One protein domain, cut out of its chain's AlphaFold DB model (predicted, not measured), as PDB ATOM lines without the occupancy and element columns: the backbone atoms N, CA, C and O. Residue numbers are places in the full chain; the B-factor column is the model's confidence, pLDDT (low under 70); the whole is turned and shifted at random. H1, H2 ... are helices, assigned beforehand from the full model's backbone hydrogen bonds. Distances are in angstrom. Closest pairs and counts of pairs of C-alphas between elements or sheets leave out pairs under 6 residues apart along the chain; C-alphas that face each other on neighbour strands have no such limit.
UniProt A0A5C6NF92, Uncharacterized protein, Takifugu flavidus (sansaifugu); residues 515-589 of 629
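AT A GLANCE: This is residues 515 to 589 of the 629 residues of an uncharacterized protein of Takifugu flavidus (sansaifugu) (UniProt A0A5C6NF92). Three helices, H2, H3 and H4, form a loosely packed bundle, their centres making a triangle, and a fourth, H1, crosses H3 steeply on a side of it away from H4. H3 is the longest helix, and after it a long loop, residues 563 to 577, folds back to the start of H4. The printed part has 75 residues with four named helices, in the order H1, H2, H3, H4, and no named strand; the class is all helix. The whole is compact, with a radius of gyration of the C-alphas of 11.1 A, and rounded, with spans of 31 by 26 by 22 A.

IN THESE COORDINATES: H1 is residues 515 to 523, 12.4 A from first to last C-alpha, and begins with C-alpha 515 at (-33.933, 53.029, -32.706). H2 is residues 531 to 541, 15.2 A long. H3 is residues 546 to 562, 24.2 A long, from C-alpha 546 at (-53.250, 47.261, -21.407) to C-alpha 562 at (-29.805, 44.028, -26.480). H4 is residues 578 to 587, 14.5 A long, and ends with C-alpha 587 at (-35.879, 39.697, -10.691).

HOW THE PARTS SIT: H2, H3 and H4 form a bundle, a group of helices with their lines at shallow tilts. H3 and H4 touch, their closest C-alphas being those of Lys 550 and Ser 578 at 5.2 A, and run the same way at a shallow tilt of 29 degrees. H2 and H4 only just touch, with 3 pairs of C-alphas within 8 A, the closest those of Gln 531 and Lys 586 at 5.4 A; they run opposite ways at a shallow tilt of 20 degrees. H2 and H3 are close but not clearly touching, with the C-alphas of Leu 541 and Lys 549 closest at 6.2 A; they run opposite ways at a shallow tilt of 32 degrees, only just short of steep. H1 touches H3 along residues 552 to 559 of H3 alone, the closest C-alphas being those of Ile 517 and Cys 555 at 5.4 A, at a steep tilt of 62 degrees and opposite ways. H1 is apart from H2 and from H4. Of the 3 pairs of helices that touch, 2 are at a shallow tilt, a mostly aligned packing, but only just. In H1, H2, H3 and H4 every O i to N i+4 pair is within hydrogen-bond range.

THE WHOLE: The two C-alphas farthest apart are those of Gly 543 and Met 567, 31.1 A. The printed part has no cut. The link from H2 to H3 is tight, that from H1 to H2 short, and that from H3 to H4 long, with 15 residues. The mean pLDDT of the printed part is 78.2; residues 525, 543, 572 to 574 and 576 are under 70.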
ATOM      1  N   SER A 515     -33.579  51.605 -32.758       77.12
ATOM      2  CA  SER A 515     -33.933  53.029 -32.706       77.12
ATOM      3  C   SER A 515     -35.306  53.249 -32.056       77.12
ATOM      4  O   SER A 515     -35.457  54.094 -31.169       77.12
ATOM      5  N   TYR A 516     -36.276  52.401 -32.405       81.81
ATOM      6  CA  TYR A 516     -37.618  52.389 -31.834       81.81
ATOM      7  C   TYR A 516     -37.602  52.030 -30.342       81.81
ATOM      8  O   TYR A 516     -38.191  52.744 -29.528       81.81
ATOM      9  N   ILE A 517     -36.863  50.985 -29.954       80.25
ATOM     10  CA  ILE A 517     -36.740  50.563 -28.549       80.25
ATOM     11  C   ILE A 517     -36.145  51.694 -27.696       80.25
ATOM     12  O   ILE A 517     -36.679  52.016 -26.634       80.25
ATOM     13  N   MET A 518     -35.085  52.358 -28.173       77.12
ATOM     14  CA  MET A 518     -34.483  53.498 -27.472       77.12
ATOM     15  C   MET A 518     -35.451  54.680 -27.326       77.12
ATOM     16  O   MET A 518     -35.493  55.305 -26.263       77.12
ATOM     17  N   ALA A 519     -36.247  54.977 -28.356       80.19
ATOM     18  CA  ALA A 519     -37.230  56.057 -28.321       80.19
ATOM     19  C   ALA A 519     -38.369  55.773 -27.327       80.19
ATOM     20  O   ALA A 519     -38.764  56.659 -26.565       80.19
ATOM     21  N   VAL A 520     -38.865  54.532 -27.283       80.25
ATOM     22  CA  VAL A 520     -39.931  54.116 -26.360       80.25
ATOM     23  C   VAL A 520     -39.446  54.136 -24.910       80.25
ATOM     24  O   VAL A 520     -40.122  54.710 -24.058       80.25
ATOM     25  N   VAL A 521     -38.258  53.599 -24.626       81.31
ATOM     26  CA  VAL A 521     -37.665  53.620 -23.275       81.31
ATOM     27  C   VAL A 521     -37.400  55.058 -22.810       81.31
ATOM     28  O   VAL A 521     -37.726  55.429 -21.682       81.31
ATOM     29  N   SER A 522     -36.910  55.925 -23.703       80.94
ATOM     30  CA  SER A 522     -36.707  57.350 -23.393       80.94
ATOM     31  C   SER A 522     -38.022  58.069 -23.072       80.94
ATOM     32  O   SER A 522     -38.070  58.890 -22.157       80.94
ATOM     33  N   ARG A 523     -39.116  57.723 -23.765       79.38
ATOM     34  CA  ARG A 523     -40.450  58.304 -23.542       79.38
ATOM     35  C   ARG A 523     -41.025  57.986 -22.156       79.38
ATOM     36  O   ARG A 523     -41.796  58.789 -21.637       79.38
ATOM     37  N   TYR A 524     -40.659  56.851 -21.555       76.19
ATOM     38  CA  TYR A 524     -41.174  56.419 -20.246       76.19
ATOM     39  C   TYR A 524     -40.233  56.703 -19.060       76.19
ATOM     40  O   TYR A 524     -40.537  56.334 -17.921       76.19
ATOM     41  N   GLY A 525     -39.164  57.473 -19.291       69.31
ATOM     42  CA  GLY A 525     -38.270  57.970 -18.241       69.31
ATOM     43  C   GLY A 525     -36.858  57.386 -18.260       69.31
ATOM     44  O   GLY A 525     -36.128  57.596 -17.294       69.31
ATOM     45  N   GLY A 526     -36.468  56.709 -19.344       77.88
ATOM     46  CA  GLY A 526     -35.154  56.086 -19.496       77.88
ATOM     47  C   GLY A 526     -35.081  54.676 -18.894       77.88
ATOM     48  O   GLY A 526     -36.032  54.241 -18.246       77.88
ATOM     49  N   PRO A 527     -33.966  53.955 -19.118       83.62
ATOM     50  CA  PRO A 527     -33.839  52.565 -18.702       83.62
ATOM     51  C   PRO A 527     -33.778  52.428 -17.177       83.62
ATOM     52  O   PRO A 527     -33.005  53.122 -16.509       83.62
ATOM     53  N   CYS A 528     -34.558  51.497 -16.642       82.81
ATOM     54  CA  CYS A 528     -34.678  51.172 -15.230       82.81
ATOM     55  C   CYS A 528     -33.430  50.424 -14.753       82.81
ATOM     56  O   CYS A 528     -33.201  49.269 -15.089       82.81
ATOM     57  N   LYS A 529     -32.616  51.040 -13.903       78.50
ATOM     58  CA  LYS A 529     -31.411  50.412 -13.340       78.50
ATOM     59  C   LYS A 529     -31.697  49.650 -12.051       78.50
ATOM     60  O   LYS A 529     -30.892  48.812 -11.656       78.50
ATOM     61  N   THR A 530     -32.814  49.934 -11.380       80.69
ATOM     62  CA  THR A 530     -33.164  49.336 -10.081       80.69
ATOM     63  C   THR A 530     -34.626  48.894 -10.016       80.69
ATOM     64  O   THR A 530     -35.482  49.400 -10.741       80.69
ATOM     65  N   GLN A 531     -34.943  47.984  -9.087       83.19
ATOM     66  CA  GLN A 531     -36.333  47.559  -8.844       83.19
ATOM     67  C   GLN A 531     -37.264  48.729  -8.468       83.19
ATOM     68  O   GLN A 531     -38.437  48.712  -8.830       83.19
ATOM     69  N   GLN A 532     -36.747  49.750  -7.775       81.06
ATOM     70  CA  GLN A 532     -37.521  50.924  -7.353       81.06
ATOM     71  C   GLN A 532     -37.876  51.839  -8.531       81.06
ATOM     72  O   GLN A 532     -38.979  52.375  -8.587       81.06
ATOM     73  N   GLU A 533     -36.965  51.986  -9.496       80.38
ATOM     74  CA  GLU A 533     -37.223  52.735 -10.732       80.38
ATOM     75  C   GLU A 533     -38.262  52.022 -11.605       80.38
ATOM     76  O   GLU A 533     -39.148  52.671 -12.159       80.38
ATOM     77  N   LEU A 534     -38.227  50.686 -11.639       82.69
ATOM     78  CA  LEU A 534     -39.256  49.881 -12.294       82.69
ATOM     79  C   LEU A 534     -40.624  50.031 -11.608       82.69
ATOM     80  O   LEU A 534     -41.637  50.172 -12.289       82.69
ATOM     81  N   ASP A 535     -40.671  50.059 -10.275       81.56
ATOM     82  CA  ASP A 535     -41.904  50.347  -9.531       81.56
ATOM     83  C   ASP A 535     -42.447  51.749  -9.831       81.56
ATOM     84  O   ASP A 535     -43.645  51.923 -10.056       81.56
ATOM     85  N   GLN A 536     -41.567  52.745  -9.929       80.56
ATOM     86  CA  GLN A 536     -41.951  54.099 -10.314       80.56
ATOM     87  C   GLN A 536     -42.456  54.168 -11.764       80.56
ATOM     88  O   GLN A 536     -43.419  54.885 -12.044       80.56
ATOM     89  N   MET A 537     -41.850  53.413 -12.684       81.69
ATOM     90  CA  MET A 537     -42.333  53.292 -14.059       81.69
ATOM     91  C   MET A 537     -43.722  52.641 -14.095       81.69
ATOM     92  O   MET A 537     -44.612  53.157 -14.766       81.69
ATOM     93  N   LEU A 538     -43.955  51.566 -13.337       83.00
ATOM     94  CA  LEU A 538     -45.260  50.898 -13.271       83.00
ATOM     95  C   LEU A 538     -46.372  51.827 -12.759       83.00
ATOM     96  O   LEU A 538     -47.471  51.799 -13.313       83.00
ATOM     97  N   LEU A 539     -46.073  52.694 -11.784       81.31
ATOM     98  CA  LEU A 539     -47.003  53.727 -11.310       81.31
ATOM     99  C   LEU A 539     -47.321  54.764 -12.399       81.31
ATOM    100  O   LEU A 539     -48.475  55.141 -12.583       81.31
ATOM    101  N   ARG A 540     -46.327  55.193 -13.193       79.44
ATOM    102  CA  ARG A 540     -46.565  56.098 -14.340       79.44
ATOM    103  C   ARG A 540     -47.413  55.443 -15.426       79.44
ATOM    104  O   ARG A 540     -48.158  56.122 -16.129       79.44
ATOM    105  N   LEU A 541     -47.301  54.126 -15.566       80.44
ATOM    106  CA  LEU A 541     -48.066  53.359 -16.534       80.44
ATOM    107  C   LEU A 541     -49.514  53.118 -16.075       80.44
ATOM    108  O   LEU A 541     -50.326  52.745 -16.915       80.44
ATOM    109  N   GLU A 542     -49.877  53.337 -14.803       73.62
ATOM    110  CA  GLU A 542     -51.143  52.894 -14.191       73.62
ATOM    111  C   GLU A 542     -52.411  53.415 -14.907       73.62
ATOM    112  O   GLU A 542     -53.394  52.676 -14.990       73.62
ATOM    113  N   GLY A 543     -52.343  54.575 -15.575       68.50
ATOM    114  CA  GLY A 543     -53.429  55.165 -16.379       68.50
ATOM    115  C   GLY A 543     -53.484  54.791 -17.873       68.50
ATOM    116  O   GLY A 543     -54.370  55.267 -18.578       68.50
ATOM    117  N   LEU A 544     -52.562  53.966 -18.384       80.62
ATOM    118  CA  LEU A 544     -52.488  53.612 -19.812       80.62
ATOM    119  C   LEU A 544     -53.248  52.328 -20.170       80.62
ATOM    120  O   LEU A 544     -53.523  51.469 -19.323       80.62
ATOM    121  N   THR A 545     -53.534  52.168 -21.467       79.69
ATOM    122  CA  THR A 545     -54.176  50.959 -22.001       79.69
ATOM    123  C   THR A 545     -53.312  49.715 -21.766       79.69
ATOM    124  O   THR A 545     -52.080  49.775 -21.728       79.69
ATOM    125  N   ARG A 546     -53.947  48.541 -21.645       76.38
ATOM    126  CA  ARG A 546     -53.250  47.261 -21.407       76.38
ATOM    127  C   ARG A 546     -52.202  46.948 -22.486       76.38
ATOM    128  O   ARG A 546     -51.151  46.399 -22.163       76.38
ATOM    129  N   ALA A 547     -52.466  47.331 -23.736       75.38
ATOM    130  CA  ALA A 547     -51.535  47.165 -24.849       75.38
ATOM    131  C   ALA A 547     -50.281  48.044 -24.691       75.38
ATOM    132  O   ALA A 547     -49.166  47.552 -24.838       75.38
ATOM    133  N   GLN A 548     -50.446  49.312 -24.298       79.12
ATOM    134  CA  GLN A 548     -49.327  50.232 -24.061       79.12
ATOM    135  C   GLN A 548     -48.467  49.809 -22.864       79.12
ATOM    136  O   GLN A 548     -47.245  49.869 -22.941       79.12
ATOM    137  N   LYS A 549     -49.091  49.313 -21.785       80.69
ATOM    138  CA  LYS A 549     -48.379  48.745 -20.626       80.69
ATOM    139  C   LYS A 549     -47.508  47.550 -21.022       80.69
ATOM    140  O   LYS A 549     -46.368  47.444 -20.578       80.69
ATOM    141  N   LYS A 550     -48.048  46.652 -21.855       81.81
ATOM    142  CA  LYS A 550     -47.329  45.468 -22.348       81.81
ATOM    143  C   LYS A 550     -46.147  45.870 -23.232       81.81
ATOM    144  O   LYS A 550     -45.058  45.341 -23.043       81.81
ATOM    145  N   GLU A 551     -46.343  46.824 -24.138       81.56
ATOM    146  CA  GLU A 551     -45.286  47.262 -25.056       81.56
ATOM    147  C   GLU A 551     -44.159  48.025 -24.349       81.56
ATOM    148  O   GLU A 551     -42.990  47.797 -24.652       81.56
ATOM    149  N   ALA A 552     -44.484  48.869 -23.363       82.31
ATOM    150  CA  ALA A 552     -43.481  49.564 -22.556       82.31
ATOM    151  C   ALA A 552     -42.585  48.571 -21.795       82.31
ATOM    152  O   ALA A 552     -41.362  48.671 -21.853       82.31
ATOM    153  N   LEU A 553     -43.182  47.561 -21.149       83.31
ATOM    154  CA  LEU A 553     -42.431  46.519 -20.443       83.31
ATOM    155  C   LEU A 553     -41.617  45.641 -21.398       83.31
ATOM    156  O   LEU A 553     -40.479  45.305 -21.085       83.31
ATOM    157  N   ARG A 554     -42.158  45.305 -22.575       84.56
ATOM    158  CA  ARG A 554     -41.428  44.547 -23.601       84.56
ATOM    159  C   ARG A 554     -40.187  45.310 -24.071       84.56
ATOM    160  O   ARG A 554     -39.098  44.744 -24.060       84.56
ATOM    161  N   CYS A 555     -40.337  46.584 -24.439       83.50
ATOM    162  CA  CYS A 555     -39.218  47.424 -24.875       83.50
ATOM    163  C   CYS A 555     -38.146  47.547 -23.788       83.50
ATOM    164  O   CYS A 555     -36.964  47.468 -24.104       83.50
ATOM    165  N   GLU A 556     -38.541  47.656 -22.520       83.75
ATOM    166  CA  GLU A 556     -37.610  47.708 -21.391       83.75
ATOM    167  C   GLU A 556     -36.800  46.407 -21.244       83.75
ATOM    168  O   GLU A 556     -35.574  46.427 -21.139       83.75
ATOM    169  N   MET A 557     -37.460  45.246 -21.321       83.56
ATOM    170  CA  MET A 557     -36.789  43.940 -21.263       83.56
ATOM    171  C   MET A 557     -35.818  43.741 -22.433       83.56
ATOM    172  O   MET A 557     -34.691  43.275 -22.244       83.56
ATOM    173  N   VAL A 558     -36.233  44.136 -23.640       82.81
ATOM    174  CA  VAL A 558     -35.400  44.054 -24.845       82.81
ATOM    175  C   VAL A 558     -34.236  45.048 -24.766       82.81
ATOM    176  O   VAL A 558     -33.128  44.709 -25.174       82.81
ATOM    177  N   TYR A 559     -34.430  46.232 -24.177       82.62
ATOM    178  CA  TYR A 559     -33.362  47.203 -23.931       82.62
ATOM    179  C   TYR A 559     -32.295  46.628 -22.990       82.62
ATOM    180  O   TYR A 559     -31.101  46.681 -23.302       82.62
ATOM    181  N   HIS A 560     -32.703  46.002 -21.881       81.06
ATOM    182  CA  HIS A 560     -31.767  45.326 -20.978       81.06
ATOM    183  C   HIS A 560     -30.994  44.203 -21.670       81.06
ATOM    184  O   HIS A 560     -29.789  44.081 -21.461       81.06
ATOM    185  N   LYS A 561     -31.661  43.429 -22.530       81.25
ATOM    186  CA  LYS A 561     -31.050  42.321 -23.268       81.25
ATOM    187  C   LYS A 561     -30.090  42.789 -24.366       81.25
ATOM    188  O   LYS A 561     -28.955  42.338 -24.419       81.25
ATOM    189  N   MET A 562     -30.534  43.677 -25.253       76.38
ATOM    190  CA  MET A 562     -29.805  44.028 -26.480       76.38
ATOM    191  C   MET A 562     -28.869  45.225 -26.324       76.38
ATOM    192  O   MET A 562     -27.845  45.292 -27.002       76.38
ATOM    193  N   ILE A 563     -29.224  46.203 -25.486       76.38
ATOM    194  CA  ILE A 563     -28.470  47.459 -25.361       76.38
ATOM    195  C   ILE A 563     -27.566  47.427 -24.130       76.38
ATOM    196  O   ILE A 563     -26.414  47.842 -24.227       76.38
ATOM    197  N   LEU A 564     -28.050  46.889 -23.005       75.81
ATOM    198  CA  LEU A 564     -27.257  46.749 -21.776       75.81
ATOM    199  C   LEU A 564     -26.576  45.376 -21.628       75.81
ATOM    200  O   LEU A 564     -25.844  45.180 -20.663       75.81
ATOM    201  N   ASN A 565     -26.791  44.451 -22.574       75.44
ATOM    202  CA  ASN A 565     -26.216  43.099 -22.598       75.44
ATOM    203  C   ASN A 565     -26.412  42.309 -21.284       75.44
ATOM    204  O   ASN A 565     -25.518  41.600 -20.821       75.44
ATOM    205  N   ASN A 566     -27.579  42.459 -20.651       75.31
ATOM    206  CA  ASN A 566     -27.948  41.697 -19.463       75.31
ATOM    207  C   ASN A 566     -28.403  40.287 -19.875       75.31
ATOM    208  O   ASN A 566     -29.436  40.127 -20.527       75.31
ATOM    209  N   MET A 567     -27.632  39.271 -19.481       72.94
ATOM    210  CA  MET A 567     -27.851  37.861 -19.832       72.94
ATOM    211  C   MET A 567     -28.691  37.094 -18.795       72.94
ATOM    212  O   MET A 567     -28.676  35.863 -18.784       72.94
ATOM    213  N   ASP A 568     -29.417  37.789 -17.912       74.00
ATOM    214  CA  ASP A 568     -30.261  37.143 -16.904       74.00
ATOM    215  C   ASP A 568     -31.333  36.237 -17.561       74.00
ATOM    216  O   ASP A 568     -32.093  36.696 -18.425       74.00
ATOM    217  N   PRO A 569     -31.445  34.953 -17.163       70.81
ATOM    218  CA  PRO A 569     -32.395  34.011 -17.755       70.81
ATOM    219  C   PRO A 569     -33.863  34.429 -17.582       70.81
ATOM    220  O   PRO A 569     -34.710  34.023 -18.381       70.81
ATOM    221  N   ASN A 570     -34.189  35.275 -16.597       72.62
ATOM    222  CA  ASN A 570     -35.544  35.791 -16.393       72.62
ATOM    223  C   ASN A 570     -36.009  36.740 -17.507       72.62
ATOM    224  O   ASN A 570     -37.212  36.977 -17.633       72.62
ATOM    225  N   LEU A 571     -35.091  37.246 -18.336       71.69
ATOM    226  CA  LEU A 571     -35.405  38.074 -19.502       71.69
ATOM    227  C   LEU A 571     -35.762  37.244 -20.753       71.69
ATOM    228  O   LEU A 571     -36.222  37.813 -21.739       71.69
ATOM    229  N   ASN A 572     -35.594  35.913 -20.722       63.06
ATOM    230  CA  ASN A 572     -35.761  35.010 -21.875       63.06
ATOM    231  C   ASN A 572     -37.025  34.120 -21.812       63.06
ATOM    232  O   ASN A 572     -37.070  33.065 -22.442       63.06
ATOM    233  N   CYS A 573     -38.053  34.498 -21.046       61.81
ATOM    234  CA  CYS A 573     -39.278  33.695 -20.899       61.81
ATOM    235  C   CYS A 573     -40.409  34.128 -21.853       61.81
ATOM    236  O   CYS A 573     -40.490  35.280 -22.257       61.81
ATOM    237  N   VAL A 574     -41.338  33.214 -22.164       61.03
ATOM    238  CA  VAL A 574     -42.604  33.542 -22.848       61.03
ATOM    239  C   VAL A 574     -43.586  34.105 -21.818       61.03
ATOM    240  O   VAL A 574     -43.909  33.434 -20.837       61.03
ATOM    241  N   PHE A 575     -44.062  35.336 -22.017       70.38
ATOM    242  CA  PHE A 575     -44.907  36.027 -21.035       70.38
ATOM    243  C   PHE A 575     -46.382  36.045 -21.454       70.38
ATOM    244  O   PHE A 575     -46.729  36.520 -22.535       70.38
ATOM    245  N   LEU A 576     -47.271  35.597 -20.563       60.62
ATOM    246  CA  LEU A 576     -48.716  35.535 -20.823       60.62
ATOM    247  C   LEU A 576     -49.440  36.839 -20.446       60.62
ATOM    248  O   LEU A 576     -50.547  37.102 -20.916       60.62
ATOM    249  N   ASN A 577     -48.839  37.679 -19.596       74.31
ATOM    250  CA  ASN A 577     -49.421  38.957 -19.183       74.31
ATOM    251  C   ASN A 577     -48.361  39.992 -18.740       74.31
ATOM    252  O   ASN A 577     -47.211  39.659 -18.460       74.31
ATOM    253  N   SER A 578     -48.769  41.264 -18.657       75.62
ATOM    254  CA  SER A 578     -47.909  42.387 -18.246       75.62
ATOM    255  C   SER A 578     -47.405  42.269 -16.803       75.62
ATOM    256  O   SER A 578     -46.318  42.740 -16.486       75.62
ATOM    257  N   THR A 579     -48.159  41.611 -15.921       77.81
ATOM    258  CA  THR A 579     -47.778  41.410 -14.515       77.81
ATOM    259  C   THR A 579     -46.610  40.427 -14.382       77.81
ATOM    260  O   THR A 579     -45.711  40.642 -13.572       77.81
ATOM    261  N   GLN A 580     -46.584  39.383 -15.215       78.19
ATOM    262  CA  GLN A 580     -45.480  38.428 -15.322       78.19
ATOM    263  C   GLN A 580     -44.230  39.071 -15.932       78.19
ATOM    264  O   GLN A 580     -43.131  38.808 -15.458       78.19
ATOM    265  N   MET A 581     -44.387  39.942 -16.936       78.12
ATOM    266  CA  MET A 581     -43.266  40.717 -17.489       78.12
ATOM    267  C   MET A 581     -42.625  41.600 -16.410       78.12
ATOM    268  O   MET A 581     -41.413  41.569 -16.216       78.12
ATOM    269  N   ALA A 582     -43.444  42.326 -15.645       80.31
ATOM    270  CA  ALA A 582     -42.971  43.190 -14.568       80.31
ATOM    271  C   ALA A 582     -42.268  42.412 -13.442       80.31
ATOM    272  O   ALA A 582     -41.216  42.837 -12.970       80.31
ATOM    273  N   SER A 583     -42.811  41.268 -13.008       81.00
ATOM    274  CA  SER A 583     -42.181  40.466 -11.951       81.00
ATOM    275  C   SER A 583     -40.851  39.860 -12.398       81.00
ATOM    276  O   SER A 583     -39.895  39.843 -11.626       81.00
ATOM    277  N   LYS A 584     -40.758  39.422 -13.656       82.50
ATOM    278  CA  LYS A 584     -39.531  38.865 -14.231       82.50
ATOM    279  C   LYS A 584     -38.458  39.922 -14.465       82.50
ATOM    280  O   LYS A 584     -37.306  39.684 -14.120       82.50
ATOM    281  N   LEU A 585     -38.840  41.112 -14.927       82.12
ATOM    282  CA  LEU A 585     -37.919  42.241 -15.036       82.12
ATOM    283  C   LEU A 585     -37.421  42.706 -13.654       82.12
ATOM    284  O   LEU A 585     -36.239  42.990 -13.507       82.12
ATOM    285  N   LYS A 586     -38.265  42.694 -12.609       82.81
ATOM    286  CA  LYS A 586     -37.814  42.970 -11.228       82.81
ATOM    287  C   LYS A 586     -36.738  41.995 -10.757       82.81
ATOM    288  O   LYS A 586     -35.798  42.424 -10.097       82.81
ATOM    289  N   LEU A 587     -36.871  40.707 -11.073       81.56
ATOM    290  CA  LEU A 587     -35.879  39.697 -10.691       81.56
ATOM    291  C   LEU A 587     -34.528  39.917 -11.382       81.56
ATOM    292  O   LEU A 587     -33.502  39.654 -10.765       81.56
ATOM    293  N   ALA A 588     -34.536  40.455 -12.604       79.31
ATOM    294  CA  ALA A 588     -33.330  40.765 -13.374       79.31
ATOM    295  C   ALA A 588     -32.647  42.093 -12.978       79.31
ATOM    296  O   ALA A 588     -31.575  42.406 -13.501       79.31
ATOM    297  N   LEU A 589     -33.255  42.892 -12.088       81.88
ATOM    298  CA  LEU A 589     -32.732  44.187 -11.642       81.88
ATOM    299  C   LEU A 589     -32.238  44.144 -10.188       81.88
ATOM    300  O   LEU A 589     -32.878  43.533  -9.326       81.88
TER     301      LEU A 589